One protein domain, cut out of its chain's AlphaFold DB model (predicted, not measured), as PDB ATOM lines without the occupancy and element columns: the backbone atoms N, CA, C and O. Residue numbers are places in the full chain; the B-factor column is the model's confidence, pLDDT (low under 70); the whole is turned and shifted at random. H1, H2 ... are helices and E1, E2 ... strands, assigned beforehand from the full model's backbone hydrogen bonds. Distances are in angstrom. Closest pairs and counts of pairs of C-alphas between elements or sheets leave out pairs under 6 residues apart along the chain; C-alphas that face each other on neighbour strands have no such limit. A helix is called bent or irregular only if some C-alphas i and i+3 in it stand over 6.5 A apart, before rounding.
ATOM      1  N   VAL A   9     168.861 157.515 134.595       87.81
ATOM      2  CA  VAL A   9     169.705 156.722 135.497       87.81
ATOM      3  C   VAL A   9     170.631 155.845 134.665       87.81
ATOM      4  O   VAL A   9     170.195 155.174 133.733       87.81
ATOM      5  N   THR A  10     171.909 155.810 135.029       88.00
ATOM      6  CA  THR A  10     172.905 154.971 134.358       88.00
ATOM      7  C   THR A  10     173.310 153.785 135.222       88.00
ATOM      8  O   THR A  10     173.683 153.979 136.382       88.00
ATOM      9  N   ILE A  11     173.322 152.580 134.652       83.44
ATOM     10  CA  ILE A  11     173.916 151.399 135.295       83.44
ATOM     11  C   ILE A  11     175.339 151.243 134.780       83.44
ATOM     12  O   ILE A  11     175.561 151.179 133.572       83.44
ATOM     13  N   HIS A  12     176.296 151.182 135.703       82.50
ATOM     14  CA  HIS A  12     177.694 150.931 135.384       82.50
ATOM     15  C   HIS A  12     178.035 149.472 135.667       82.50
ATOM     16  O   HIS A  12     177.725 148.961 136.742       82.50
ATOM     17  N   ILE A  13     178.692 148.822 134.712       82.56
ATOM     18  CA  ILE A  13     179.198 147.460 134.843       82.56
ATOM     19  C   ILE A  13     180.724 147.536 134.918       82.56
ATOM     20  O   ILE A  13     181.342 148.184 134.065       82.56
ATOM     21  N   PRO A  14     181.345 146.909 135.929       80.38
ATOM     22  CA  PRO A  14     182.789 146.803 135.977       80.38
ATOM     23  C   PRO A  14     183.226 145.813 134.901       80.38
ATOM     24  O   PRO A  14     182.814 144.655 134.903       80.38
ATOM     25  N   LEU A  15     184.061 146.276 133.980       76.50
ATOM     26  CA  LEU A  15     184.782 145.411 133.071       76.50
ATOM     27  C   LEU A  15     186.240 145.335 133.521       76.50
ATOM     28  O   LEU A  15     186.877 146.376 133.698       76.50
ATOM     29  N   PRO A  16     186.796 144.128 133.643       67.44
ATOM     30  CA  PRO A  16     188.223 143.934 133.838       67.44
ATOM     31  C   PRO A  16     189.034 144.689 132.793       67.44
ATOM     32  O   PRO A  16     188.659 144.747 131.617       67.44
ATOM     33  N   HIS A  17     190.147 145.245 133.217       74.56
ATOM     34  CA  HIS A  17     191.159 145.837 132.369       74.56
ATOM     35  C   HIS A  17     192.508 145.196 132.687       74.56
ATOM     36  O   HIS A  17     192.649 144.485 133.689       74.56
ATOM     37  N   ASP A  18     193.492 145.440 131.826       67.88
ATOM     38  CA  ASP A  18     194.846 144.943 132.030       67.88
ATOM     39  C   ASP A  18     195.336 145.363 133.435       67.88
ATOM     40  O   ASP A  18     195.068 146.476 133.900       67.88
ATOM     41  N   ASN A  19     196.016 144.448 134.136       64.88
ATOM     42  CA  ASN A  19     196.513 144.595 135.518       64.88
ATOM     43  C   ASN A  19     195.474 144.460 136.653       64.88
ATOM     44  O   ASN A  19     195.603 145.131 137.675       64.88
ATOM     45  N   HIS A  20     194.457 143.601 136.512       63.38
ATOM     46  CA  HIS A  20     193.482 143.293 137.583       63.38
ATOM     47  C   HIS A  20     192.676 144.502 138.093       63.38
ATOM     48  O   HIS A  20     192.059 144.446 139.158       63.38
ATOM     49  N   THR A  21     192.656 145.602 137.338       71.19
ATOM     50  CA  THR A  21     191.841 146.776 137.661       71.19
ATOM     51  C   THR A  21     190.512 146.695 136.926       71.19
ATOM     52  O   THR A  21     190.449 146.251 135.783       71.19
ATOM     53  N   ASN A  22     189.430 147.115 137.578       76.88
ATOM     54  CA  ASN A  22     188.115 147.176 136.947       76.88
ATOM     55  C   ASN A  22     187.864 148.593 136.435       76.88
ATOM     56  O   ASN A  22     187.872 149.550 137.213       76.88
ATOM     57  N   ILE A  23     187.599 148.722 135.136       80.12
ATOM     58  CA  ILE A  23     187.078 149.954 134.548       80.12
ATOM     59  C   ILE A  23     185.559 149.871 134.565       80.12
ATOM     60  O   ILE A  23     184.961 148.913 134.083       80.12
ATOM     61  N   TRP A  24     184.918 150.893 135.114       81.94
ATOM     62  CA  TRP A  24     183.466 150.988 135.139       81.94
ATOM     63  C   TRP A  24     182.962 151.571 133.826       81.94
ATOM     64  O   TRP A  24     183.210 152.736 133.520       81.94
ATOM     65  N   TYR A  25     182.220 150.771 133.068       81.12
ATOM     66  CA  TYR A  25     181.575 151.220 131.843       81.12
ATOM     67  C   TYR A  25     180.099 151.464 132.096       81.12
ATOM     68  O   TYR A  25     179.417 150.649 132.712       81.12
ATOM     69  N   ARG A  26     179.584 152.577 131.580       86.50
ATOM     70  CA  ARG A  26     178.140 152.812 131.500       86.50
ATOM     71  C   ARG A  26     177.541 151.781 130.556       86.50
ATOM     72  O   ARG A  26     177.812 151.861 129.368       86.50
ATOM     73  N   ALA A  27     176.761 150.844 131.075       84.56
ATOM     74  CA  ALA A  27     176.140 149.787 130.290       84.56
ATOM     75  C   ALA A  27     174.737 150.172 129.825       84.56
ATOM     76  O   ALA A  27     174.419 149.997 128.650       84.56
ATOM     77  N   LEU A  28     173.928 150.725 130.740       89.50
ATOM     78  CA  LEU A  28     172.553 151.135 130.464       89.50
ATOM     79  C   LEU A  28     172.317 152.611 130.757       89.50
ATOM     80  O   LEU A  28     172.891 153.152 131.705       89.50
ATOM     81  N   GLU A  29     171.412 153.223 129.996       89.50
ATOM     82  CA  GLU A  29     170.914 154.584 130.206       89.50
ATOM     83  C   GLU A  29     169.378 154.611 130.177       89.50
ATOM     84  O   GLU A  29     168.748 154.607 129.123       89.50
ATOM     85  N   ILE A  30     168.771 154.602 131.363       89.12
ATOM     86  CA  ILE A  30     167.338 154.366 131.558       89.12
ATOM     87  C   ILE A  30     166.653 155.693 131.899       89.12
ATOM     88  O   ILE A  30     167.031 156.322 132.890       89.12
ATOM     89  N   PRO A  31     165.623 156.134 131.159       91.19
ATOM     90  CA  PRO A  31     164.887 157.343 131.518       91.19
ATOM     91  C   PRO A  31     164.203 157.209 132.888       91.19
ATOM     92  O   PRO A  31     163.564 156.197 133.173       91.19
ATOM     93  N   VAL A  32     164.311 158.227 133.752       86.81
ATOM     94  CA  VAL A  32     163.821 158.143 135.146       86.81
ATOM     95  C   VAL A  32     162.320 157.860 135.220       86.81
ATOM     96  O   VAL A  32     161.879 157.103 136.084       86.81
ATOM     97  N   HIS A  33     161.533 158.404 134.287       89.56
ATOM     98  CA  HIS A  33     160.085 158.183 134.236       89.56
ATOM     99  C   HIS A  33     159.702 156.726 133.945       89.56
ATOM    100  O   HIS A  33     158.574 156.329 134.217       89.56
ATOM    101  N   ARG A  34     160.634 155.908 133.436       89.00
ATOM    102  CA  ARG A  34     160.410 154.479 133.176       89.00
ATOM    103  C   ARG A  34     160.524 153.620 134.423       89.00
ATOM    104  O   ARG A  34     160.010 152.510 134.428       89.00
ATOM    105  N   LEU A  35     161.187 154.086 135.481       88.19
ATOM    106  CA  LEU A  35     161.496 153.233 136.632       88.19
ATOM    107  C   LEU A  35     160.240 152.766 137.377       88.19
ATOM    108  O   LEU A  35     160.146 151.598 137.749       88.19
ATOM    109  N   SER A  36     159.257 153.657 137.539       88.62
ATOM    110  CA  SER A  36     157.970 153.336 138.169       88.62
ATOM    111  C   SER A  36     157.116 152.379 137.341       88.62
ATOM    112  O   SER A  36     156.163 151.821 137.869       88.62
ATOM    113  N   HIS A  37     157.445 152.186 136.060       89.62
ATOM    114  CA  HIS A  37     156.767 151.212 135.215       89.62
ATOM    115  C   HIS A  37     157.069 149.784 135.679       89.62
ATOM    116  O   HIS A  37     156.164 148.972 135.787       89.62
ATOM    117  N   PHE A  38     158.328 149.500 136.022       89.38
ATOM    118  CA  PHE A  38     158.780 148.141 136.322       89.38
ATOM    119  C   PHE A  38     158.711 147.776 137.802       89.38
ATOM    120  O   PHE A  38     158.688 146.596 138.149       89.38
ATOM    121  N   SER A  39     158.765 148.756 138.702       90.25
ATOM    122  CA  SER A  39     158.716 148.474 140.131       90.25
ATOM    123  C   SER A  39     158.347 149.704 140.942       90.25
ATOM    124  O   SER A  39     158.843 150.806 140.716       90.25
ATOM    125  N   ASN A  40     157.581 149.470 142.002       91.12
ATOM    126  CA  ASN A  40     157.330 150.446 143.060       91.12
ATOM    127  C   ASN A  40     158.529 150.591 144.020       91.12
ATOM    128  O   ASN A  40     158.502 151.379 144.961       91.12
ATOM    129  N   SER A  41     159.611 149.843 143.788       87.50
ATOM    130  CA  SER A  41     160.910 149.983 144.450       87.50
ATOM    131  C   SER A  41     162.039 150.113 143.414       87.50
ATOM    132  O   SER A  41     162.852 149.193 143.277       87.50
ATOM    133  N   PRO A  42     162.146 151.261 142.712       87.25
ATOM    134  CA  PRO A  42     163.108 151.483 141.627       87.25
ATOM    135  C   PRO A  42     164.546 151.070 141.931       87.25
ATOM    136  O   PRO A  42     165.189 150.425 141.111       87.25
ATOM    137  N   LEU A  43     165.052 151.389 143.127       79.06
ATOM    138  CA  LEU A  43     166.416 151.035 143.520       79.06
ATOM    139  C   LEU A  43     166.621 149.515 143.573       79.06
ATOM    140  O   LEU A  43     167.617 149.011 143.065       79.06
ATOM    141  N   ARG A  44     165.662 148.778 144.143       83.81
ATOM    142  CA  ARG A  44     165.710 147.310 144.201       83.81
ATOM    143  C   ARG A  44     165.656 146.708 142.802       83.81
ATOM    144  O   ARG A  44     166.409 145.790 142.502       83.81
ATOM    145  N   TRP A  45     164.810 147.257 141.936       91.12
ATOM    146  CA  TRP A  45     164.742 146.825 140.545       91.12
ATOM    147  C   TRP A  45     166.048 147.087 139.784       91.12
ATOM    148  O   TRP A  45     166.537 146.192 139.105       91.12
ATOM    149  N   LEU A  46     166.677 148.253 139.966       84.06
ATOM    150  CA  LEU A  46     167.987 148.558 139.380       84.06
ATOM    151  C   LEU A  46     169.082 147.607 139.887       84.06
ATOM    152  O   LEU A  46     169.929 147.182 139.105       84.06
ATOM    153  N   CYS A  47     169.058 147.231 141.171       80.62
ATOM    154  CA  CYS A  47     169.973 146.222 141.708       80.62
ATOM    155  C   CYS A  47     169.739 144.842 141.074       80.62
ATOM    156  O   CYS A  47     170.703 144.168 140.714       80.62
ATOM    157  N   TYR A  48     168.474 144.437 140.902       87.25
ATOM    158  CA  TYR A  48     168.132 143.199 140.199       87.25
ATOM    159  C   TYR A  48     168.593 143.242 138.741       87.25
ATOM    160  O   TYR A  48     169.159 142.276 138.245       87.25
ATOM    161  N   LEU A  49     168.417 144.375 138.064       85.56
ATOM    162  CA  LEU A  49     168.852 144.558 136.689       85.56
ATOM    163  C   LEU A  49     170.382 144.509 136.557       85.56
ATOM    164  O   LEU A  49     170.899 143.891 135.630       85.56
ATOM    165  N   GLY A  50     171.112 145.086 137.514       80.81
ATOM    166  CA  GLY A  50     172.560 144.912 137.620       80.81
ATOM    167  C   GLY A  50     172.944 143.433 137.694       80.81
ATOM    168  O   GLY A  50     173.775 142.983 136.913       80.81
ATOM    169  N   PHE A  51     172.270 142.660 138.550       83.19
ATOM    170  CA  PHE A  51     172.456 141.208 138.618       83.19
ATOM    171  C   PHE A  51     172.072 140.487 137.322       83.19
ATOM    172  O   PHE A  51     172.807 139.612 136.888       83.19
ATOM    173  N   ALA A  52     170.963 140.838 136.676       85.25
ATOM    174  CA  ALA A  52     170.533 140.217 135.424       85.25
ATOM    175  C   ALA A  52     171.615 140.331 134.327       85.25
ATOM    176  O   ALA A  52     171.836 139.395 133.550       85.25
ATOM    177  N   LEU A  53     172.337 141.457 134.316       82.12
ATOM    178  CA  LEU A  53     173.435 141.731 133.391       82.12
ATOM    179  C   LEU A  53     174.739 141.017 133.779       82.12
ATOM    180  O   LEU A  53     175.436 140.519 132.898       82.12
ATOM    181  N   THR A  54     175.085 140.964 135.070       75.00
ATOM    182  CA  THR A  54     176.408 140.496 135.536       75.00
ATOM    183  C   THR A  54     176.413 139.097 136.156       75.00
ATOM    184  O   THR A  54     177.482 138.535 136.379       75.00
ATOM    185  N   ALA A  55     175.243 138.535 136.461       68.44
ATOM    186  CA  ALA A  55     175.038 137.299 137.221       68.44
ATOM    187  C   ALA A  55     175.791 137.239 138.565       68.44
ATOM    188  O   ALA A  55     176.176 136.167 139.040       68.44
ATOM    189  N   SER A  56     176.045 138.381 139.209       58.34
ATOM    190  CA  SER A  56     176.878 138.417 140.411       58.34
ATOM    191  C   SER A  56     176.126 137.959 141.672       58.34
ATOM    192  O   SER A  56     175.625 138.804 142.417       58.34
ATOM    193  N   LYS A  57     176.119 136.635 141.937       46.06
ATOM    194  CA  LYS A  57     176.168 136.039 143.296       46.06
ATOM    195  C   LYS A  57     176.650 134.545 143.358       46.06
ATOM    196  O   LYS A  57     175.919 133.712 143.855       46.06
ATOM    197  N   GLY A  58     177.910 134.242 142.960       31.64
ATOM    198  CA  GLY A  58     178.676 132.957 143.189       31.64
ATOM    199  C   GLY A  58     178.212 131.726 142.360       31.64
ATOM    200  O   GLY A  58     177.047 131.706 142.029       31.64
ATOM    201  N   LYS A  59     178.968 130.685 141.926       28.34
ATOM    202  CA  LYS A  59     180.273 130.018 142.228       28.34
ATOM    203  C   LYS A  59     180.800 129.273 140.946       28.34
ATOM    204  O   LYS A  59     180.026 129.056 140.025       28.34
ATOM    205  N   LEU A  60     182.101 128.926 140.885       28.98
ATOM    206  CA  LEU A  60     182.931 128.548 139.696       28.98
ATOM    207  C   LEU A  60     182.925 127.051 139.280       28.98
ATOM    208  O   LEU A  60     182.888 126.222 140.188       28.98
ATOM    209  N   CYS A  61     183.146 126.734 137.984       27.92
ATOM    210  CA  CYS A  61     183.935 125.588 137.447       27.92
ATOM    211  C   CYS A  61     184.465 125.912 136.023       27.92
ATOM    212  O   CYS A  61     183.777 126.572 135.259       27.92
ATOM    213  N   GLU A  62     185.653 125.406 135.662       34.16
ATOM    214  CA  GLU A  62     186.246 125.512 134.314       34.16
ATOM    215  C   GLU A  62     185.606 124.524 133.319       34.16
ATOM    216  O   GLU A  62     185.560 123.327 133.602       34.16
ATOM    217  N   SER A  63     185.229 124.982 132.119       32.81
ATOM    218  CA  SER A  63     185.313 124.141 130.915       32.81
ATOM    219  C   SER A  63     185.610 124.968 129.657       32.81
ATOM    220  O   SER A  63     185.349 126.178 129.588       32.81
ATOM    221  N   ASP A  64     186.221 124.295 128.682       44.03
ATOM    222  CA  ASP A  64     186.367 124.777 127.316       44.03
ATOM    223  C   ASP A  64     184.996 124.936 126.641       44.03
ATOM    224  O   ASP A  64     183.974 124.468 127.118       44.03
ATOM    225  N   ARG A  65     184.970 125.685 125.538       42.62
ATOM    226  CA  ARG A  65     183.754 126.139 124.848       42.62
ATOM    227  C   ARG A  65     182.652 125.073 124.738       42.62
ATOM    228  O   ARG A  65     182.869 124.080 124.049       42.62
ATOM    229  N   PRO A  66     181.443 125.376 125.231       39.56
ATOM    230  CA  PRO A  66     180.367 124.431 125.127       39.56
ATOM    231  C   PRO A  66     179.662 124.395 123.769       39.56
ATOM    232  O   PRO A  66     179.256 125.433 123.239       39.56
ATOM    233  N   GLU A  67     179.443 123.186 123.254       51.12
ATOM    234  CA  GLU A  67     178.378 122.888 122.287       51.12
ATOM    235  C   GLU A  67     176.996 123.203 122.911       51.12
ATOM    236  O   GLU A  67     176.895 123.474 124.105       51.12
ATOM    237  N   GLY A  68     175.916 123.233 122.122       47.41
ATOM    238  CA  GLY A  68     174.598 123.743 122.554       47.41
ATOM    239  C   GLY A  68     174.086 123.231 123.916       47.41
ATOM    240  O   GLY A  68     173.566 124.015 124.716       47.41
ATOM    241  N   ASP A  69     174.308 121.953 124.213       48.34
ATOM    242  CA  ASP A  69     173.943 121.316 125.487       48.34
ATOM    243  C   ASP A  69     174.835 121.778 126.638       48.34
ATOM    244  O   ASP A  69     174.374 122.167 127.714       48.34
ATOM    245  N   GLU A  70     176.139 121.832 126.395       55.00
ATOM    246  CA  GLU A  70     177.106 122.319 127.366       55.00
ATOM    247  C   GLU A  70     176.869 123.833 127.628       55.00
ATOM    248  O   GLU A  70     177.162 124.330 128.715       55.00
ATOM    249  N   TYR A  71     176.242 124.572 126.690       58.62
ATOM    250  CA  TYR A  71     175.963 126.011 126.803       58.62
ATOM    251  C   TYR A  71     174.856 126.255 127.818       58.62
ATOM    252  O   TYR A  71     175.004 127.093 128.712       58.62
ATOM    253  N   ILE A  72     173.756 125.508 127.705       58.91
ATOM    254  CA  ILE A  72     172.646 125.624 128.645       58.91
ATOM    255  C   ILE A  72     173.019 125.033 130.009       58.91
ATOM    256  O   ILE A  72     172.664 125.611 131.044       58.91
ATOM    257  N   THR A  73     173.849 123.983 130.014       61.28
ATOM    258  CA  THR A  73     174.445 123.407 131.226       61.28
ATOM    259  C   THR A  73     175.260 124.456 131.961       61.28
ATOM    260  O   THR A  73     175.015 124.719 133.136       61.28
ATOM    261  N   HIS A  74     176.184 125.131 131.279       62.59
ATOM    262  CA  HIS A  74     176.983 126.206 131.861       62.59
ATOM    263  C   HIS A  74     176.157 127.420 132.272       62.59
ATOM    264  O   HIS A  74     176.429 128.060 133.295       62.59
ATOM    265  N   LEU A  75     175.140 127.779 131.492       64.31
ATOM    266  CA  LEU A  75     174.261 128.877 131.854       64.31
ATOM    267  C   LEU A  75     173.581 128.585 133.195       64.31
ATOM    268  O   LEU A  75     173.697 129.396 134.113       64.31
ATOM    269  N   THR A  76     172.952 127.416 133.327       62.94
ATOM    270  CA  THR A  76     172.135 127.034 134.488       62.94
ATOM    271  C   THR A  76     172.934 126.592 135.709       62.94
ATOM    272  O   THR A  76     172.637 127.049 136.808       62.94
ATOM    273  N   THR A  77     174.007 125.820 135.531       61.56
ATOM    274  CA  THR A  77     174.878 125.362 136.632       61.56
ATOM    275  C   THR A  77     175.483 126.528 137.402       61.56
ATOM    276  O   THR A  77     175.557 126.513 138.625       61.56
ATOM    277  N   PHE A  78     175.912 127.569 136.694       55.75
ATOM    278  CA  PHE A  78     176.711 128.623 137.310       55.75
ATOM    279  C   PHE A  78     175.915 129.880 137.681       55.75
ATOM    280  O   PHE A  78     176.467 130.779 138.314       55.75
ATOM    281  N   ARG A  79     174.703 130.070 137.129       55.22
ATOM    282  CA  ARG A  79     173.852 131.244 137.438       55.22
ATOM    283  C   ARG A  79     172.789 130.896 138.476       55.22
ATOM    284  O   ARG A  79     172.087 131.818 138.891       55.22
ATOM    285  N   SER A  80     172.706 129.615 138.857       57.56
ATOM    286  CA  SER A  80     171.810 129.081 139.872       57.56
ATOM    287  C   SER A  80     171.732 130.055 141.047       57.56
ATOM    288  O   SER A  80     172.705 130.299 141.761       57.56
ATOM    289  N   CYS A  81     170.604 130.764 141.111       52.62
ATOM    290  CA  CYS A  81     170.429 131.923 141.986       52.62
ATOM    291  C   CYS A  81     170.206 131.496 143.447       52.62
ATOM    292  O   CYS A  81     170.367 132.299 144.371       52.62
ATOM    293  N   GLU A  82     169.817 130.239 143.627       57.62
ATOM    294  CA  GLU A  82     169.487 129.560 144.871       57.62
ATOM    295  C   GLU A  82     170.077 128.150 144.781       57.62
ATOM    296  O   GLU A  82     170.176 127.624 143.678       57.62
ATOM    297  N   ASP A  83     170.435 127.523 145.905       56.25
ATOM    298  CA  ASP A  83     171.045 126.178 145.907       56.25
ATOM    299  C   ASP A  83     170.170 125.101 145.207       56.25
ATOM    300  O   ASP A  83     170.677 124.035 144.859       56.25
ATOM    301  N   ASP A  84     168.892 125.410 144.941       60.88
ATOM    302  CA  ASP A  84     167.892 124.550 144.298       60.88
ATOM    303  C   ASP A  84     167.520 124.953 142.841       60.88
ATOM    304  O   ASP A  84     166.614 124.342 142.267       60.88
ATOM    305  N   ASP A  85     168.159 125.954 142.203       68.75
ATOM    306  CA  ASP A  85     167.830 126.315 140.801       68.75
ATOM    307  C   ASP A  85     168.276 125.167 139.861       68.75
ATOM    308  O   ASP A  85     169.460 124.797 139.862       68.75
ATOM    309  N   PRO A  86     167.371 124.577 139.057       71.94
ATOM    310  CA  PRO A  86     167.662 123.352 138.326       71.94
ATOM    311  C   PRO A  86     168.709 123.566 137.229       71.94
ATOM    312  O   PRO A  86     168.595 124.470 136.395       71.94
ATOM    313  N   VAL A  87     169.690 122.662 137.186       76.56
ATOM    314  CA  VAL A  87     170.635 122.552 136.071       76.56
ATOM    315  C   VAL A  87     169.935 121.908 134.880       76.56
ATOM    316  O   VAL A  87     169.333 120.837 134.991       76.56
ATOM    317  N   ILE A  88     170.018 122.574 133.738       70.81
ATOM    318  CA  ILE A  88     169.488 122.113 132.462       70.81
ATOM    319  C   ILE A  88     170.673 121.656 131.633       70.81
ATOM    320  O   ILE A  88     171.491 122.482 131.245       70.81
ATOM    321  N   SER A  89     170.771 120.349 131.405       69.69
ATOM    322  CA  SER A  89     171.930 119.733 130.757       69.69
ATOM    323  C   SER A  89     171.783 119.515 129.248       69.69
ATOM    324  O   SER A  89     172.701 119.006 128.617       69.69
ATOM    325  N   ASP A  90     170.612 119.826 128.699       67.38
ATOM    326  CA  ASP A  90     170.205 119.524 127.326       67.38
ATOM    327  C   ASP A  90     169.556 120.774 126.722       67.38
ATOM    328  O   ASP A  90     168.693 121.398 127.351       67.38
ATOM    329  N   ILE A  91     170.005 121.185 125.534       60.97
ATOM    330  CA  ILE A  91     169.505 122.378 124.851       60.97
ATOM    331  C   ILE A  91     168.037 122.232 124.437       60.97
ATOM    332  O   ILE A  91     167.321 123.237 124.400       60.97
ATOM    333  N   ASP A  92     167.582 121.004 124.196       57.25
ATOM    334  CA  ASP A  92     166.204 120.674 123.834       57.25
ATOM    335  C   ASP A  92     165.304 120.464 125.063       57.25
ATOM    336  O   ASP A  92     164.097 120.226 124.935       57.25
ATOM    337  N   ASP A  93     165.853 120.602 126.275       63.25
ATOM    338  CA  ASP A  93     165.068 120.578 127.501       63.25
ATOM    339  C   ASP A  93     163.994 121.669 127.456       63.25
ATOM    340  O   ASP A  93     164.261 122.852 127.240       63.25
ATOM    341  N   ILE A  94     162.750 121.287 127.718       64.62
ATOM    342  CA  ILE A  94     161.604 122.199 127.691       64.62
ATOM    343  C   ILE A  94     161.730 123.370 128.680       64.62
ATOM    344  O   ILE A  94     161.113 124.419 128.483       64.62
ATOM    345  N   ARG A  95     162.558 123.212 129.722       67.19
ATOM    346  CA  ARG A  95     162.919 124.262 130.680       67.19
ATOM    347  C   ARG A  95     163.832 125.318 130.058       67.19
ATOM    348  O   ARG A  95     163.825 126.459 130.516       67.19
ATOM    349  N   ASN A  96     164.561 124.997 128.984       61.75
ATOM    350  CA  ASN A  96     165.292 125.948 128.141       61.75
ATOM    351  C   ASN A  96     164.324 126.758 127.257       61.75
ATOM    352  O   ASN A  96     164.508 126.885 126.048       61.75
ATOM    353  N   GLY A  97     163.270 127.327 127.856       56.72
ATOM    354  CA  GLY A  97     162.113 127.955 127.198       56.72
ATOM    355  C   GLY A  97     162.407 129.083 126.191       56.72
ATOM    356  O   GLY A  97     161.474 129.658 125.636       56.72
ATOM    357  N   LEU A  98     163.682 129.389 125.934       53.25
ATOM    358  CA  LEU A  98     164.200 130.169 124.813       53.25
ATOM    359  C   LEU A  98     163.997 129.506 123.440       53.25
ATOM    360  O   LEU A  98     163.799 130.236 122.471       53.25
ATOM    361  N   LEU A  99     164.031 128.170 123.334       45.25
ATOM    362  CA  LEU A  99     164.036 127.477 122.029       45.25
ATOM    363  C   LEU A  99     162.726 126.775 121.659       45.25
ATOM    364  O   LEU A  99     162.487 126.489 120.488       45.25
ATOM    365  N   VAL A 100     161.830 126.554 122.620       45.38
ATOM    366  CA  VAL A 100     160.649 125.697 122.405       45.38
ATOM    367  C   VAL A 100     159.533 126.406 121.620       45.38
ATOM    368  O   VAL A 100     158.621 125.765 121.101       45.38
ATOM    369  N   ASN A 101     159.575 127.738 121.486       48.12
ATOM    370  CA  ASN A 101     158.552 128.472 120.741       48.12
ATOM    371  C   ASN A 101     159.141 129.658 119.968       48.12
ATOM    372  O   ASN A 101     159.148 130.792 120.440       48.12
ATOM    373  N   SER A 102     159.593 129.396 118.740       44.75
ATOM    374  CA  SER A 102     160.143 130.396 117.812       44.75
ATOM    375  C   SER A 102     159.179 131.548 117.492       44.75
ATOM    376  O   SER A 102     159.614 132.652 117.165       44.75
ATOM    377  N   ILE A 103     157.865 131.332 117.626       47.12
ATOM    378  CA  ILE A 103     156.843 132.367 117.447       47.12
ATOM    379  C   ILE A 103     156.845 133.298 118.663       47.12
ATOM    380  O   ILE A 103     157.040 134.499 118.501       47.12
ATOM    381  N   LEU A 104     156.716 132.767 119.881       50.50
ATOM    382  CA  LEU A 104     156.839 133.565 121.106       50.50
ATOM    383  C   LEU A 104     158.208 134.238 121.197       50.50
ATOM    384  O   LEU A 104     158.267 135.394 121.587       50.50
ATOM    385  N   TYR A 105     159.281 133.577 120.768       52.22
ATOM    386  CA  TYR A 105     160.598 134.190 120.641       52.22
ATOM    387  C   TYR A 105     160.543 135.390 119.685       52.22
ATOM    388  O   TYR A 105     160.821 136.505 120.101       52.22
ATOM    389  N   ASN A 106     160.060 135.248 118.449       53.59
ATOM    390  CA  ASN A 106     159.966 136.372 117.506       53.59
ATOM    391  C   ASN A 106     159.074 137.538 117.985       53.59
ATOM    392  O   ASN A 106     159.350 138.690 117.638       53.59
ATOM    393  N   TYR A 107     158.040 137.257 118.783       53.94
ATOM    394  CA  TYR A 107     157.126 138.269 119.327       53.94
ATOM    395  C   TYR A 107     157.614 138.906 120.642       53.94
ATOM    396  O   TYR A 107     157.476 140.115 120.811       53.94
ATOM    397  N   LEU A 108     158.209 138.138 121.560       54.66
ATOM    398  CA  LEU A 108     158.636 138.600 122.888       54.66
ATOM    399  C   LEU A 108     160.079 139.132 122.897       54.66
ATOM    400  O   LEU A 108     160.371 140.080 123.623       54.66
ATOM    401  N   HIS A 109     160.968 138.606 122.040       55.16
ATOM    402  CA  HIS A 109     162.419 138.880 122.020       55.16
ATOM    403  C   HIS A 109     162.810 140.348 121.769       55.16
ATOM    404  O   HIS A 109     163.989 140.717 121.825       55.16
ATOM    405  N   LYS A 110     161.867 141.229 121.441       64.62
ATOM    406  CA  LYS A 110     162.203 142.633 121.183       64.62
ATOM    407  C   LYS A 110     161.979 143.539 122.380       64.62
ATOM    408  O   LYS A 110     162.668 144.551 122.460       64.62
ATOM    409  N   THR A 111     161.046 143.207 123.266       77.12
ATOM    410  CA  THR A 111     160.560 144.192 124.238       77.12
ATOM    411  C   THR A 111     160.046 143.577 125.521       77.12
ATOM    412  O   THR A 111     159.947 144.296 126.497       77.12
ATOM    413  N   VAL A 112     159.724 142.284 125.571       83.44
ATOM    414  CA  VAL A 112     159.101 141.694 126.756       83.44
ATOM    415  C   VAL A 112     160.080 140.752 127.430       83.44
ATOM    416  O   VAL A 112     160.658 139.878 126.787       83.44
ATOM    417  N   ALA A 113     160.236 140.902 128.739       88.31
ATOM    418  CA  ALA A 113     160.927 139.927 129.569       88.31
ATOM    419  C   ALA A 113     160.081 139.551 130.780       88.31
ATOM    420  O   ALA A 113     159.185 140.288 131.193       88.31
ATOM    421  N   PHE A 114     160.385 138.396 131.358       89.56
ATOM    422  CA  PHE A 114     159.671 137.885 132.515       89.56
ATOM    423  C   PHE A 114     160.496 138.070 133.783       89.56
ATOM    424  O   PHE A 114     161.686 137.763 133.807       89.56
ATOM    425  N   LEU A 115     159.853 138.574 134.833       91.75
ATOM    426  CA  LEU A 115     160.448 138.777 136.145       91.75
ATOM    427  C   LEU A 115     159.841 137.792 137.140       91.75
ATOM    428  O   LEU A 115     158.665 137.894 137.482       91.75
ATOM    429  N   GLN A 116     160.660 136.874 137.641       92.00
ATOM    430  CA  GLN A 116     160.278 135.971 138.722       92.00
ATOM    431  C   GLN A 116     160.484 136.636 140.090       92.00
ATOM    432  O   GLN A 116     161.534 137.229 140.357       92.00
ATOM    433  N   THR A 117     159.487 136.500 140.964       91.19
ATOM    434  CA  THR A 117     159.511 136.917 142.374       91.19
ATOM    435  C   THR A 117     158.837 135.847 143.259       91.19
ATOM    436  O   THR A 117     157.979 135.136 142.749       91.19
ATOM    437  N   PRO A 118     159.154 135.737 144.559       91.81
ATOM    438  CA  PRO A 118     160.280 136.403 145.194       91.81
ATOM    439  C   PRO A 118     161.609 135.969 144.560       91.81
ATOM    440  O   PRO A 118     161.719 134.916 143.944       91.81
ATOM    441  N   ASN A 119     162.590 136.856 144.634       87.75
ATOM    442  CA  ASN A 119     163.990 136.582 144.349       87.75
ATOM    443  C   ASN A 119     164.841 137.277 145.422       87.75
ATOM    444  O   ASN A 119     164.318 137.967 146.301       87.75
ATOM    445  N   PHE A 120     166.161 137.139 145.344       82.50
ATOM    446  CA  PHE A 120     167.098 137.654 146.349       82.50
ATOM    447  C   PHE A 120     167.038 139.182 146.600       82.50
ATOM    448  O   PHE A 120     167.616 139.652 147.584       82.50
ATOM    449  N   ILE A 121     166.359 139.974 145.754       85.12
ATOM    450  CA  ILE A 121     166.157 141.425 145.945       85.12
ATOM    451  C   ILE A 121     164.674 141.826 145.984       85.12
ATOM    452  O   ILE A 121     164.293 142.733 146.743       85.12
ATOM    453  N   LEU A 122     163.849 141.215 145.133       89.06
ATOM    454  CA  LEU A 122     162.470 141.615 144.876       89.06
ATOM    455  C   LEU A 122     161.480 140.610 145.463       89.06
ATOM    456  O   LEU A 122     161.656 139.406 145.348       89.06
ATOM    457  N   SER A 123     160.395 141.118 146.038       93.00
ATOM    458  CA  SER A 123     159.220 140.348 146.429       93.00
ATOM    459  C   SER A 123     158.043 140.755 145.537       93.00
ATOM    460  O   SER A 123     158.107 141.829 144.922       93.00
ATOM    461  N   PRO A 124     156.964 139.954 145.473       93.62
ATOM    462  CA  PRO A 124     155.813 140.250 144.619       93.62
ATOM    463  C   PRO A 124     155.244 141.667 144.816       93.62
ATOM    464  O   PRO A 124     155.034 142.375 143.834       93.62
ATOM    465  N   ARG A 125     155.155 142.144 146.068       92.94
ATOM    466  CA  ARG A 125     154.724 143.516 146.417       92.94
ATOM    467  C   ARG A 125     155.559 144.654 145.818       92.94
ATOM    468  O   ARG A 125     155.093 145.785 145.732       92.94
ATOM    469  N   HIS A 126     156.822 144.400 145.454       92.31
ATOM    470  CA  HIS A 126     157.660 145.422 144.816       92.31
ATOM    471  C   HIS A 126     157.282 145.632 143.345       92.31
ATOM    472  O   HIS A 126     157.649 146.663 142.775       92.31
ATOM    473  N   VAL A 127     156.576 144.680 142.734       91.56
ATOM    474  CA  VAL A 127     156.086 144.762 141.353       91.56
ATOM    475  C   VAL A 127     154.610 145.149 141.361       91.56
ATOM    476  O   VAL A 127     154.257 146.184 140.804       91.56
ATOM    477  N   ASP A 128     153.782 144.407 142.096       91.94
ATOM    478  CA  ASP A 128     152.348 144.657 142.252       91.94
ATOM    479  C   ASP A 128     152.016 144.945 143.729       91.94
ATOM    480  O   ASP A 128     152.016 144.013 144.534       91.94
ATOM    481  N   PRO A 129     151.738 146.204 144.125       89.00
ATOM    482  CA  PRO A 129     151.459 146.565 145.518       89.00
ATOM    483  C   PRO A 129     150.224 145.877 146.105       89.00
ATOM    484  O   PRO A 129     150.121 145.769 147.326       89.00
ATOM    485  N   GLU A 130     149.293 145.432 145.257       89.62
ATOM    486  CA  GLU A 130     148.095 144.700 145.680       89.62
ATOM    487  C   GLU A 130     148.413 143.229 145.983       89.62
ATOM    488  O   GLU A 130     147.661 142.557 146.693       89.62
ATOM    489  N   ASN A 131     149.549 142.724 145.495       88.31
ATOM    490  CA  ASN A 131     149.986 141.363 145.747       88.31
ATOM    491  C   ASN A 131     150.657 141.245 147.122       88.31
ATOM    492  O   ASN A 131     151.849 141.507 147.304       88.31
ATOM    493  N   THR A 132     149.866 140.806 148.100       86.19
ATOM    494  CA  THR A 132     150.322 140.527 149.469       86.19
ATOM    495  C   THR A 132     150.852 139.106 149.657       86.19
ATOM    496  O   THR A 132     151.176 138.729 150.781       86.19
ATOM    497  N   SER A 133     150.888 138.293 148.598       87.69
ATOM    498  CA  SER A 133     151.397 136.926 148.650       87.69
ATOM    499  C   SER A 133     152.919 136.922 148.547       87.69
ATOM    500  O   SER A 133     153.494 137.643 147.736       87.69
ATOM    501  N   ASP A 134     153.570 136.056 149.321       86.44
ATOM    502  CA  ASP A 134     154.992 135.734 149.148       86.44
ATOM    503  C   ASP A 134     155.194 134.510 148.228       86.44
ATOM    504  O   ASP A 134     156.309 134.017 148.072       86.44
ATOM    505  N   ALA A 135     154.119 134.009 147.607       89.25
ATOM    506  CA  ALA A 135     154.192 132.908 146.654       89.25
ATOM    507  C   ALA A 135     154.920 133.308 145.363       89.25
ATOM    508  O   ALA A 135     154.947 134.479 144.970       89.25
ATOM    509  N   LEU A 136     155.447 132.298 144.668       90.06
ATOM    510  CA  LEU A 136     156.060 132.463 143.358       90.06
ATOM    511  C   LEU A 136     155.090 133.151 142.385       90.06
ATOM    512  O   LEU A 136     153.994 132.660 142.121       90.06
ATOM    513  N   CYS A 137     155.525 134.276 141.834       90.94
ATOM    514  CA  CYS A 137     154.834 135.065 140.830       90.94
ATOM    515  C   CYS A 137     155.806 135.392 139.699       90.94
ATOM    516  O   CYS A 137     156.952 135.779 139.941       90.94
ATOM    517  N   ILE A 138     155.329 135.291 138.462       90.19
ATOM    518  CA  ILE A 138     156.087 135.688 137.276       90.19
ATOM    519  C   ILE A 138     155.343 136.831 136.614       90.19
ATOM    520  O   ILE A 138     154.172 136.681 136.289       90.19
ATOM    521  N   TYR A 139     156.011 137.958 136.421       90.94
ATOM    522  CA  TYR A 139     155.437 139.153 135.813       90.94
ATOM    523  C   TYR A 139     155.959 139.327 134.394       90.94
ATOM    524  O   TYR A 139     157.149 139.138 134.151       90.94
ATOM    525  N   SER A 140     155.098 139.727 133.460       88.69
ATOM    526  CA  SER A 140     155.535 140.215 132.150       88.69
ATOM    527  C   SER A 140     155.890 141.698 132.249       88.69
ATOM    528  O   SER A 140     155.098 142.518 132.712       88.69
ATOM    529  N   HIS A 141     157.103 142.060 131.840       89.88
ATOM    530  CA  HIS A 141     157.557 143.443 131.757       89.88
ATOM    531  C   HIS A 141     157.811 143.788 130.295       89.88
ATOM    532  O   HIS A 141     158.699 143.224 129.663       89.88
ATOM    533  N   ASP A 142     157.032 144.731 129.784       87.75
ATOM    534  CA  ASP A 142     157.246 145.372 128.489       87.75
ATOM    535  C   ASP A 142     158.203 146.566 128.624       87.75
ATOM    536  O   ASP A 142     157.996 147.489 129.414       87.75
ATOM    537  N   PHE A 143     159.278 146.520 127.855       87.38
ATOM    538  CA  PHE A 143     160.350 147.497 127.781       87.38
ATOM    539  C   PHE A 143     160.119 148.510 126.661       87.38
ATOM    540  O   PHE A 143     160.767 149.559 126.656       87.38
ATOM    541  N   GLN A 144     159.166 148.288 125.751       81.56
ATOM    542  CA  GLN A 144     158.807 149.312 124.776       81.56
ATOM    543  C   GLN A 144     157.928 150.399 125.392       81.56
ATOM    544  O   GLN A 144     157.054 150.151 126.214       81.56
ATOM    545  N   GLU A 145     158.179 151.641 124.984       69.00
ATOM    546  CA  GLU A 145     157.174 152.703 125.054       69.00
ATOM    547  C   GLU A 145     156.295 152.509 123.818       69.00
ATOM    548  O   GLU A 145     156.601 153.017 122.743       69.00
ATOM    549  N   THR A 146     155.296 151.634 123.908       63.09
ATOM    550  CA  THR A 146     154.364 151.443 122.799       63.09
ATOM    551  C   THR A 146     153.116 152.279 123.034       63.09
ATOM    552  O   THR A 146     152.437 152.120 124.046       63.09
ATOM    553  N   ASP A 147     152.779 153.134 122.068       57.03
ATOM    554  CA  ASP A 147     151.471 153.802 122.006       57.03
ATOM    555  C   ASP A 147     150.344 152.805 121.667       57.03
ATOM    556  O   ASP A 147     149.161 153.151 121.650       57.03
ATOM    557  N   ASN A 148     150.687 151.545 121.373       62.72
ATOM    558  CA  ASN A 148     149.726 150.504 121.052       62.72
ATOM    559  C   ASN A 148     149.090 149.933 122.326       62.72
ATOM    560  O   ASN A 148     149.493 148.895 122.858       62.72
ATOM    561  N   GLU A 149     148.037 150.611 122.776       64.38
ATOM    562  CA  GLU A 149     147.250 150.257 123.957       64.38
ATOM    563  C   GLU A 149     146.708 148.812 123.913       64.38
ATOM    564  O   GLU A 149     146.570 148.168 124.953       64.38
ATOM    565  N   LEU A 150     146.430 148.267 122.719       64.88
ATOM    566  CA  LEU A 150     145.960 146.885 122.554       64.88
ATOM    567  C   LEU A 150     147.062 145.870 122.856       64.88
ATOM    568  O   LEU A 150     146.810 144.887 123.551       64.88
ATOM    569  N   LEU A 151     148.280 146.117 122.370       64.06
ATOM    570  CA  LEU A 151     149.426 145.252 122.639       64.06
ATOM    571  C   LEU A 151     149.810 145.313 124.121       64.06
ATOM    572  O   LEU A 151     150.011 144.275 124.747       64.06
ATOM    573  N   HIS A 152     149.813 146.515 124.701       65.81
ATOM    574  CA  HIS A 152     150.108 146.711 126.119       65.81
ATOM    575  C   HIS A 152     149.108 145.969 127.026       65.81
ATOM    576  O   HIS A 152     149.503 145.276 127.968       65.81
ATOM    577  N   LYS A 153     147.807 146.030 126.697       68.56
ATOM    578  CA  LYS A 153     146.755 145.264 127.390       68.56
ATOM    579  C   LYS A 153     146.897 143.755 127.192       68.56
ATOM    580  O   LYS A 153     146.643 143.009 128.131       68.56
ATOM    581  N   ALA A 154     147.300 143.304 126.004       68.38
ATOM    582  CA  ALA A 154     147.469 141.883 125.705       68.38
ATOM    583  C   ALA A 154     148.679 141.259 126.422       68.38
ATOM    584  O   ALA A 154     148.604 140.106 126.841       68.38
ATOM    585  N   ILE A 155     149.774 142.010 126.590       71.94
ATOM    586  CA  ILE A 155     150.975 141.550 127.309       71.94
ATOM    587  C   ILE A 155     150.711 141.442 128.818       71.94
ATOM    588  O   ILE A 155     151.307 140.597 129.490       71.94
ATOM    589  N   GLY A 156     149.821 142.287 129.350       77.56
ATOM    590  CA  GLY A 156     149.495 142.310 130.774       77.56
ATOM    591  C   GLY A 156     150.658 142.809 131.630       77.56
ATOM    592  O   GLY A 156     150.977 142.176 132.632       77.56
ATOM    593  N   HIS A 157     151.303 143.913 131.226       85.44
ATOM    594  CA  HIS A 157     152.465 144.463 131.932       85.44
ATOM    595  C   HIS A 157     152.224 144.560 133.447       85.44
ATOM    596  O   HIS A 157     151.213 145.110 133.891       85.44
ATOM    597  N   GLY A 158     153.170 144.053 134.238       84.56
ATOM    598  CA  GLY A 158     153.134 144.139 135.700       84.56
ATOM    599  C   GLY A 158     152.030 143.298 136.344       84.56
ATOM    600  O   GLY A 158     151.810 143.408 137.548       84.56
ATOM    601  N   LYS A 159     151.340 142.441 135.578       85.38
ATOM    602  CA  LYS A 159     150.376 141.473 136.108       85.38
ATOM    603  C   LYS A 159     151.008 140.088 136.241       85.38
ATOM    604  O   LYS A 159     151.826 139.702 135.402       85.38
ATOM    605  N   PRO A 160     150.655 139.338 137.301       87.88
ATOM    606  CA  PRO A 160     151.166 137.991 137.477       87.88
ATOM    607  C   PRO A 160     150.606 137.080 136.382       87.88
ATOM    608  O   PRO A 160     149.401 137.043 136.122       87.88
ATOM    609  N   LEU A 161     151.495 136.331 135.742       85.69
ATOM    610  CA  LEU A 161     151.143 135.296 134.790       85.69
ATOM    611  C   LEU A 161     150.462 134.134 135.503       85.69
ATOM    612  O   LEU A 161     150.767 133.793 136.648       85.69
ATOM    613  N   ARG A 162     149.563 133.471 134.777       84.06
ATOM    614  CA  ARG A 162     148.980 132.216 135.235       84.06
ATOM    615  C   ARG A 162     150.050 131.131 135.202       84.06
ATOM    616  O   ARG A 162     150.549 130.788 134.132       84.06
ATOM    617  N   LEU A 163     150.350 130.573 136.366       82.38
ATOM    618  CA  LEU A 163     151.271 129.454 136.489       82.38
ATOM    619  C   LEU A 163     150.547 128.117 136.238       82.38
ATOM    620  O   LEU A 163     149.356 127.990 136.555       82.38
ATOM    621  N   PRO A 164     151.234 127.123 135.652       80.31
ATOM    622  CA  PRO A 164     150.747 125.749 135.603       80.31
ATOM    623  C   PRO A 164     150.689 125.127 137.006       80.31
ATOM    624  O   PRO A 164     151.228 125.660 137.971       80.31
ATOM    625  N   GLN A 165     150.026 123.972 137.120       78.06
ATOM    626  CA  GLN A 165     149.910 123.241 138.389       78.06
ATOM    627  C   GLN A 165     151.244 122.646 138.867       78.06
ATOM    628  O   GLN A 165     151.435 122.501 140.070       78.06
ATOM    629  N   SER A 166     152.146 122.311 137.939       82.25
ATOM    630  CA  SER A 166     153.516 121.866 138.218       82.25
ATOM    631  C   SER A 166     154.505 122.792 137.517       82.25
ATOM    632  O   SER A 166     154.269 123.220 136.386       82.25
ATOM    633  N   LEU A 167     155.607 123.081 138.208       80.31
ATOM    634  CA  LEU A 167     156.715 123.904 137.728       80.31
ATOM    635  C   LEU A 167     157.952 123.067 137.380       80.31
ATOM    636  O   LEU A 167     158.996 123.633 137.074       80.31
ATOM    637  N   ASP A 168     157.840 121.736 137.387       77.62
ATOM    638  CA  ASP A 168     158.976 120.825 137.174       77.62
ATOM    639  C   ASP A 168     159.616 121.014 135.789       77.62
ATOM    640  O   ASP A 168     160.802 120.760 135.600       77.62
ATOM    641  N   SER A 169     158.830 121.498 134.823       71.94
ATOM    642  CA  SER A 169     159.243 121.818 133.456       71.94
ATOM    643  C   SER A 169     159.362 123.322 133.185       71.94
ATOM    644  O   SER A 169     159.370 123.743 132.028       71.94
ATOM    645  N   TRP A 170     159.371 124.152 134.226       76.69
ATOM    646  CA  TRP A 170     159.387 125.603 134.083       76.69
ATOM    647  C   TRP A 170     160.822 126.144 133.954       76.69
ATOM    648  O   TRP A 170     161.732 125.576 134.564       76.69
ATOM    649  N   PRO A 171     161.061 127.232 133.192       79.94
ATOM    650  CA  PRO A 171     162.385 127.840 133.131       79.94
ATOM    651  C   PRO A 171     162.885 128.295 134.504       79.94
ATOM    652  O   PRO A 171     162.115 128.815 135.316       79.94
ATOM    653  N   SER A 172     164.189 128.126 134.728       82.06
ATOM    654  CA  SER A 172     164.878 128.538 135.952       82.06
ATOM    655  C   SER A 172     164.911 130.059 136.121       82.06
ATOM    656  O   SER A 172     164.810 130.820 135.146       82.06
ATOM    657  N   HIS A 173     165.135 130.525 137.356       83.31
ATOM    658  CA  HIS A 173     165.291 131.962 137.625       83.31
ATOM    659  C   HIS A 173     166.449 132.543 136.813       83.31
ATOM    660  O   HIS A 173     166.357 133.636 136.252       83.31
ATOM    661  N   THR A 174     167.525 131.769 136.713       80.19
ATOM    662  CA  THR A 174     168.675 132.017 135.851       80.19
ATOM    663  C   THR A 174     168.290 132.402 134.424       80.19
ATOM    664  O   THR A 174     168.799 133.395 133.888       80.19
ATOM    665  N   ILE A 175     167.428 131.607 133.786       80.88
ATOM    666  CA  ILE A 175     167.032 131.837 132.397       80.88
ATOM    667  C   ILE A 175     166.256 133.143 132.313       80.88
ATOM    668  O   ILE A 175     166.583 133.995 131.483       80.88
ATOM    669  N   PHE A 176     165.299 133.346 133.220       86.12
ATOM    670  CA  PHE A 176     164.540 134.589 133.274       86.12
ATOM    671  C   PHE A 176     165.444 135.805 133.458       86.12
ATOM    672  O   PHE A 176     165.366 136.728 132.655       86.12
ATOM    673  N   ALA A 177     166.359 135.785 134.428       86.25
ATOM    674  CA  ALA A 177     167.291 136.882 134.679       86.25
ATOM    675  C   ALA A 177     168.196 137.167 133.469       86.25
ATOM    676  O   ALA A 177     168.431 138.323 133.127       86.25
ATOM    677  N   THR A 178     168.667 136.129 132.778       81.00
ATOM    678  CA  THR A 178     169.525 136.279 131.591       81.00
ATOM    679  C   THR A 178     168.784 136.969 130.450       81.00
ATOM    680  O   THR A 178     169.280 137.951 129.895       81.00
ATOM    681  N   ILE A 179     167.571 136.506 130.141       84.44
ATOM    682  CA  ILE A 179     166.719 137.124 129.117       84.44
ATOM    683  C   ILE A 179     166.360 138.554 129.527       84.44
ATOM    684  O   ILE A 179     166.408 139.466 128.706       84.44
ATOM    685  N   TYR A 180     166.052 138.766 130.805       89.69
ATOM    686  CA  TYR A 180     165.714 140.077 131.347       89.69
ATOM    687  C   TYR A 180     166.837 141.093 131.142       89.69
ATOM    688  O   TYR A 180     166.598 142.198 130.650       89.69
ATOM    689  N   GLY A 181     168.075 140.702 131.455       88.88
ATOM    690  CA  GLY A 181     169.259 141.510 131.191       88.88
ATOM    691  C   GLY A 181     169.440 141.794 129.699       88.88
ATOM    692  O   GLY A 181     169.732 142.930 129.330       88.88
ATOM    693  N   ALA A 182     169.220 140.798 128.832       86.31
ATOM    694  CA  ALA A 182     169.402 140.938 127.384       86.31
ATOM    695  C   ALA A 182     168.401 141.930 126.780       86.31
ATOM    696  O   ALA A 182     168.781 142.814 126.010       86.31
ATOM    697  N   VAL A 183     167.129 141.829 127.175       87.88
ATOM    698  CA  VAL A 183     166.074 142.754 126.740       87.88
ATOM    699  C   VAL A 183     166.359 144.169 127.244       87.88
ATOM    700  O   VAL A 183     166.240 145.126 126.478       87.88
ATOM    701  N   ALA A 184     166.818 144.326 128.488       90.44
ATOM    702  CA  ALA A 184     167.197 145.633 129.017       90.44
ATOM    703  C   ALA A 184     168.393 146.248 128.272       90.44
ATOM    704  O   ALA A 184     168.347 147.425 127.912       90.44
ATOM    705  N   LEU A 185     169.432 145.453 127.988       88.81
ATOM    706  CA  LEU A 185     170.612 145.888 127.236       88.81
ATOM    707  C   LEU A 185     170.275 146.281 125.802       88.81
ATOM    708  O   LEU A 185     170.817 147.251 125.287       88.81
ATOM    709  N   LYS A 186     169.328 145.582 125.183       87.75
ATOM    710  CA  LYS A 186     168.790 145.932 123.870       87.75
ATOM    711  C   LYS A 186     167.954 147.212 123.883       87.75
ATOM    712  O   LYS A 186     167.952 147.940 122.897       87.75
ATOM    713  N   THR A 187     167.235 147.468 124.974       89.81
ATOM    714  CA  THR A 187     166.315 148.611 125.086       89.81
ATOM    715  C   THR A 187     167.054 149.908 125.400       89.81
ATOM    716  O   THR A 187     166.752 150.944 124.811       89.81
ATOM    717  N   TRP A 188     168.029 149.861 126.308       91.50
ATOM    718  CA  TRP A 188     168.761 151.044 126.766       91.50
ATOM    719  C   TRP A 188     170.278 150.900 126.622       91.50
ATOM    720  O   TRP A 188     170.995 151.156 127.593       91.50
ATOM    721  N   PRO A 189     170.799 150.478 125.453       92.50
ATOM    722  CA  PRO A 189     172.226 150.275 125.284       92.50
ATOM    723  C   PRO A 189     172.960 151.608 125.383       92.50
ATOM    724  O   PRO A 189     172.602 152.592 124.737       92.50
ATOM    725  N   VAL A 190     174.075 151.612 126.100       89.12
ATOM    726  CA  VAL A 190     175.122 152.601 125.859       89.12
ATOM    727  C   VAL A 190     176.042 152.029 124.787       89.12
ATOM    728  O   VAL A 190     176.778 151.076 125.035       89.12
ATOM    729  N   GLN A 191     176.006 152.604 123.583       90.06
ATOM    730  CA  GLN A 191     176.686 152.023 122.419       90.06
ATOM    731  C   GLN A 191     178.190 151.817 122.647       90.06
ATOM    732  O   GLN A 191     178.722 150.772 122.295       90.06
ATOM    733  N   ALA A 192     178.850 152.749 123.342       87.81
ATOM    734  CA  ALA A 192     180.265 152.626 123.693       87.81
ATOM    735  C   ALA A 192     180.577 151.365 124.521       87.81
ATOM    736  O   ALA A 192     181.635 150.765 124.356       87.81
ATOM    737  N   PHE A 193     179.663 150.947 125.400       87.94
ATOM    738  CA  PHE A 193     179.808 149.702 126.149       87.94
ATOM    739  C   PHE A 193     179.606 148.482 125.256       87.94
ATOM    740  O   PHE A 193     180.419 147.563 125.294       87.94
ATOM    741  N   VAL A 194     178.569 148.487 124.416       86.38
ATOM    742  CA  VAL A 194     178.312 147.403 123.455       86.38
ATOM    743  C   VAL A 194     179.514 147.207 122.526       86.38
ATOM    744  O   VAL A 194     179.983 146.085 122.348       86.38
ATOM    745  N   ASP A 195     180.058 148.296 121.987       86.38
ATOM    746  CA  ASP A 195     181.221 148.275 121.101       86.38
ATOM    747  C   ASP A 195     182.475 147.765 121.815       86.38
ATOM    748  O   ASP A 195     183.230 146.981 121.240       86.38
ATOM    749  N   GLU A 196     182.682 148.148 123.076       84.19
ATOM    750  CA  GLU A 196     183.794 147.646 123.884       84.19
ATOM    751  C   GLU A 196     183.692 146.130 124.104       84.19
ATOM    752  O   GLU A 196     184.685 145.416 123.945       84.19
ATOM    753  N   ILE A 197     182.499 145.609 124.407       82.44
ATOM    754  CA  ILE A 197     182.305 144.160 124.539       82.44
ATOM    755  C   ILE A 197     182.547 143.450 123.204       82.44
ATOM    756  O   ILE A 197     183.299 142.475 123.151       82.44
ATOM    757  N   ARG A 198     182.002 143.977 122.102       81.25
ATOM    758  CA  ARG A 198     182.226 143.429 120.754       81.25
ATOM    759  C   ARG A 198     183.706 143.433 120.370       81.25
ATOM    760  O   ARG A 198     184.201 142.469 119.789       81.25
ATOM    761  N   LYS A 199     184.440 144.491 120.714       82.56
ATOM    762  CA  LYS A 199     185.884 144.590 120.475       82.56
ATOM    763  C   LYS A 199     186.650 143.503 121.228       82.56
ATOM    764  O   LYS A 199     187.513 142.855 120.640       82.56
ATOM    765  N   ARG A 200     186.317 143.273 122.501       76.19
ATOM    766  CA  ARG A 200     186.913 142.201 123.317       76.19
ATOM    767  C   ARG A 200     186.591 140.808 122.773       76.19
ATOM    768  O   ARG A 200     187.407 139.900 122.918       76.19
ATOM    769  N   TRP A 201     185.447 140.649 122.109       68.94
ATOM    770  CA  TRP A 201     185.048 139.405 121.447       68.94
ATOM    771  C   TRP A 201     185.875 139.089 120.204       68.94
ATOM    772  O   TRP A 201     186.416 137.990 120.091       68.94
ATOM    773  N   LYS A 202     186.023 140.065 119.293       65.94
ATOM    774  CA  LYS A 202     186.734 139.900 118.009       65.94
ATOM    775  C   LYS A 202     188.204 139.480 118.177       65.94
ATOM    776  O   LYS A 202     188.799 138.961 117.241       65.94
ATOM    777  N   GLY A 203     188.788 139.685 119.360       57.53
ATOM    778  CA  GLY A 203     190.154 139.274 119.689       57.53
ATOM    779  C   GLY A 203     190.330 137.809 120.111       57.53
ATOM    780  O   GLY A 203     191.470 137.402 120.327       57.53
ATOM    781  N   ARG A 204     189.259 137.011 120.259       52.19
ATOM    782  CA  ARG A 204     189.365 135.614 120.722       52.19
ATOM    783  C   ARG A 204     189.491 134.625 119.545       52.19
ATOM    784  O   ARG A 204     188.597 134.576 118.699       52.19
ATOM    785  N   VAL A 254     172.484 138.395 124.025       61.81
ATOM    786  CA  VAL A 254     172.695 137.193 124.841       61.81
ATOM    787  C   VAL A 254     174.178 136.798 124.846       61.81
ATOM    788  O   VAL A 254     174.730 136.540 125.915       61.81
ATOM    789  N   ASP A 255     174.855 136.866 123.695       61.56
ATOM    790  CA  ASP A 255     176.294 136.595 123.592       61.56
ATOM    791  C   ASP A 255     177.099 137.626 124.398       61.56
ATOM    792  O   ASP A 255     178.033 137.271 125.114       61.56
ATOM    793  N   ILE A 256     176.697 138.902 124.365       65.12
ATOM    794  CA  ILE A 256     177.301 139.977 125.177       65.12
ATOM    795  C   ILE A 256     177.195 139.689 126.680       65.12
ATOM    796  O   ILE A 256     178.170 139.855 127.412       65.12
ATOM    797  N   ILE A 257     176.047 139.216 127.157       63.03
ATOM    798  CA  ILE A 257     175.870 138.864 128.572       63.03
ATOM    799  C   ILE A 257     176.712 137.643 128.962       63.03
ATOM    800  O   ILE A 257     177.250 137.583 130.072       63.03
ATOM    801  N   MET A 258     176.878 136.690 128.048       61.25
ATOM    802  CA  MET A 258     177.768 135.546 128.248       61.25
ATOM    803  C   MET A 258     179.241 135.967 128.302       61.25
ATOM    804  O   MET A 258     179.993 135.477 129.145       61.25
ATOM    805  N   MET A 259     179.644 136.935 127.479       64.88
ATOM    806  CA  MET A 259     181.000 137.483 127.480       64.88
ATOM    807  C   MET A 259     181.386 138.139 128.796       64.88
ATOM    808  O   MET A 259     182.465 137.863 129.323       64.88
ATOM    809  N   LEU A 260     180.514 139.002 129.329       62.38
ATOM    810  CA  LEU A 260     180.735 139.677 130.612       62.38
ATOM    811  C   LEU A 260     181.079 138.677 131.714       62.38
ATOM    812  O   LEU A 260     181.924 138.933 132.569       62.38
ATOM    813  N   ARG A 261     180.446 137.510 131.642       61.81
ATOM    814  CA  ARG A 261     180.550 136.454 132.629       61.81
ATOM    815  C   ARG A 261     181.815 135.614 132.499       61.81
ATOM    816  O   ARG A 261     182.521 135.459 133.490       61.81
ATOM    817  N   GLN A 262     182.116 135.106 131.299       60.81
ATOM    818  CA  GLN A 262     183.349 134.340 131.052       60.81
ATOM    819  C   GLN A 262     184.586 135.157 131.454       60.81
ATOM    820  O   GLN A 262     185.625 134.638 131.857       60.81
ATOM    821  N   HIS A 263     184.464 136.473 131.344       61.03
ATOM    822  CA  HIS A 263     185.519 137.404 131.661       61.03
ATOM    823  C   HIS A 263     185.641 137.714 133.171       61.03
ATOM    824  O   HIS A 263     186.762 137.785 133.673       61.03
ATOM    825  N   ASP A 264     184.532 137.828 133.919       58.41
ATOM    826  CA  ASP A 264     184.554 137.892 135.398       58.41
ATOM    827  C   ASP A 264     185.118 136.594 136.014       58.41
ATOM    828  O   ASP A 264     185.840 136.613 137.011       58.41
TER     829      ASP A 264
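This is residues 9 to 204 and 254 to 264 of the 294 residues of an uncharacterized protein of Grifola frondosa (UniProt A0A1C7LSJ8). Helix H6 runs through the core of a rounded body, with a short hairpin of strands, E3 and E4, packed on it through E3, and with H2 and H8 packed on it at steep angles. A longer hairpin, E1 and E2, runs along one side of the body and is packed against H2, H7, one end of H8 and the last residues of H6; H3 meets H6 at a corner, and H5 lies beyond E4. The printed part has 207 residues with eight named helices and four named strands, in the order E1 E2 H1 H2 H3 H4 E3 E4 H5 H6 H7 H8; both sheets are antiparallel pairs and the class is mixed. It is compact, with a radius of gyration of the C-alphas of 17.0 A and spans of 49 by 38 by 31 A.

E1, residues 9 to 17, and E2, residues 21 to 31, form a hairpin, antiparallel at 157 degrees; N 13 and O 25 are 2.8 A apart, within hydrogen-bond range. The closest C-alphas of E1 and H2, residues 42 to 54, are those of Ile 11 and Gly 50, at 7.0 A. Those of E2 and H7, residues 191 to 202, are Ala 27 and Phe 193, at 5.5 A. H2 touches H6, residues 173 to 187, with residues 49 to 53 alone, about perpendicular at 80 degrees; the closest C-alphas, of Ala 52 and Gly 181, are 4.6 A apart. H8, residues 254 to 264, touches H6 at a steep tilt of 69 degrees, only just short of perpendicular, opposite ways; C-alphas 182 and 254 are closest, at 5.6 A. H7 touches H8, with C-alphas 197 and 256 closest at 6.6 A. H3, residues 68 to 79, touches H6 about perpendicular at 82 degrees, with C-alphas 79 and 174 closest at 5.5 A. E3, residues 112 to 117, comes to 5.1 A from H6 at C-alphas 113 and 180, and forms a hairpin with E4, residues 137 to 142, where N 115 and O 139 are 2.8 A apart. H5, residues 149 to 155, has its C-alpha 155 at 6.8 A from C-alpha 140 of E4. H4, residues 102 to 108, touches no helix. H1, residues 32 to 38, touches H2 only at the corner, and only just, with 3 pairs of C-alphas within 8 A and the closest, 35 and 42, at 5.5 A. Every O i to N i+4 pair is within hydrogen-bond range in H2 to H7; H8 has 6 of 7, and H1 has 0 of 3 but 3 of 4 O i to N i+3 pairs.

E1 begins at C-alpha 9 (169.705, 156.722, 135.497) and is 24.3 A long; E2 is 29.6 A. H6, 20.9 A long, begins at C-alpha 173 (165.291, 131.962, 137.625). H2 is 18.3 A, H3 16.7 A, H7 16.4 A, and E3 and E4 are 16.3 A each. H8, 15.9 A, ends at C-alpha 264 (184.554, 137.892, 135.398). H1 is irregular, but only just: C-alphas 33 and 36 are 6.6 A apart.

The two C-alphas farthest apart, of Asn 19 and Leu 150, are 52.2 A apart. Residues 205 to 253 are not printed, and C-alphas 204 and 254 are 17.2 A apart across the cut. The links H2 to H3, H3 to H4, E3 to E4 and H5 to H6 are long. The mean pLDDT of the printed part is 74.0; 82 residues are under 70, among them residues 55 to 85, 89 to 110 and 254 to 264.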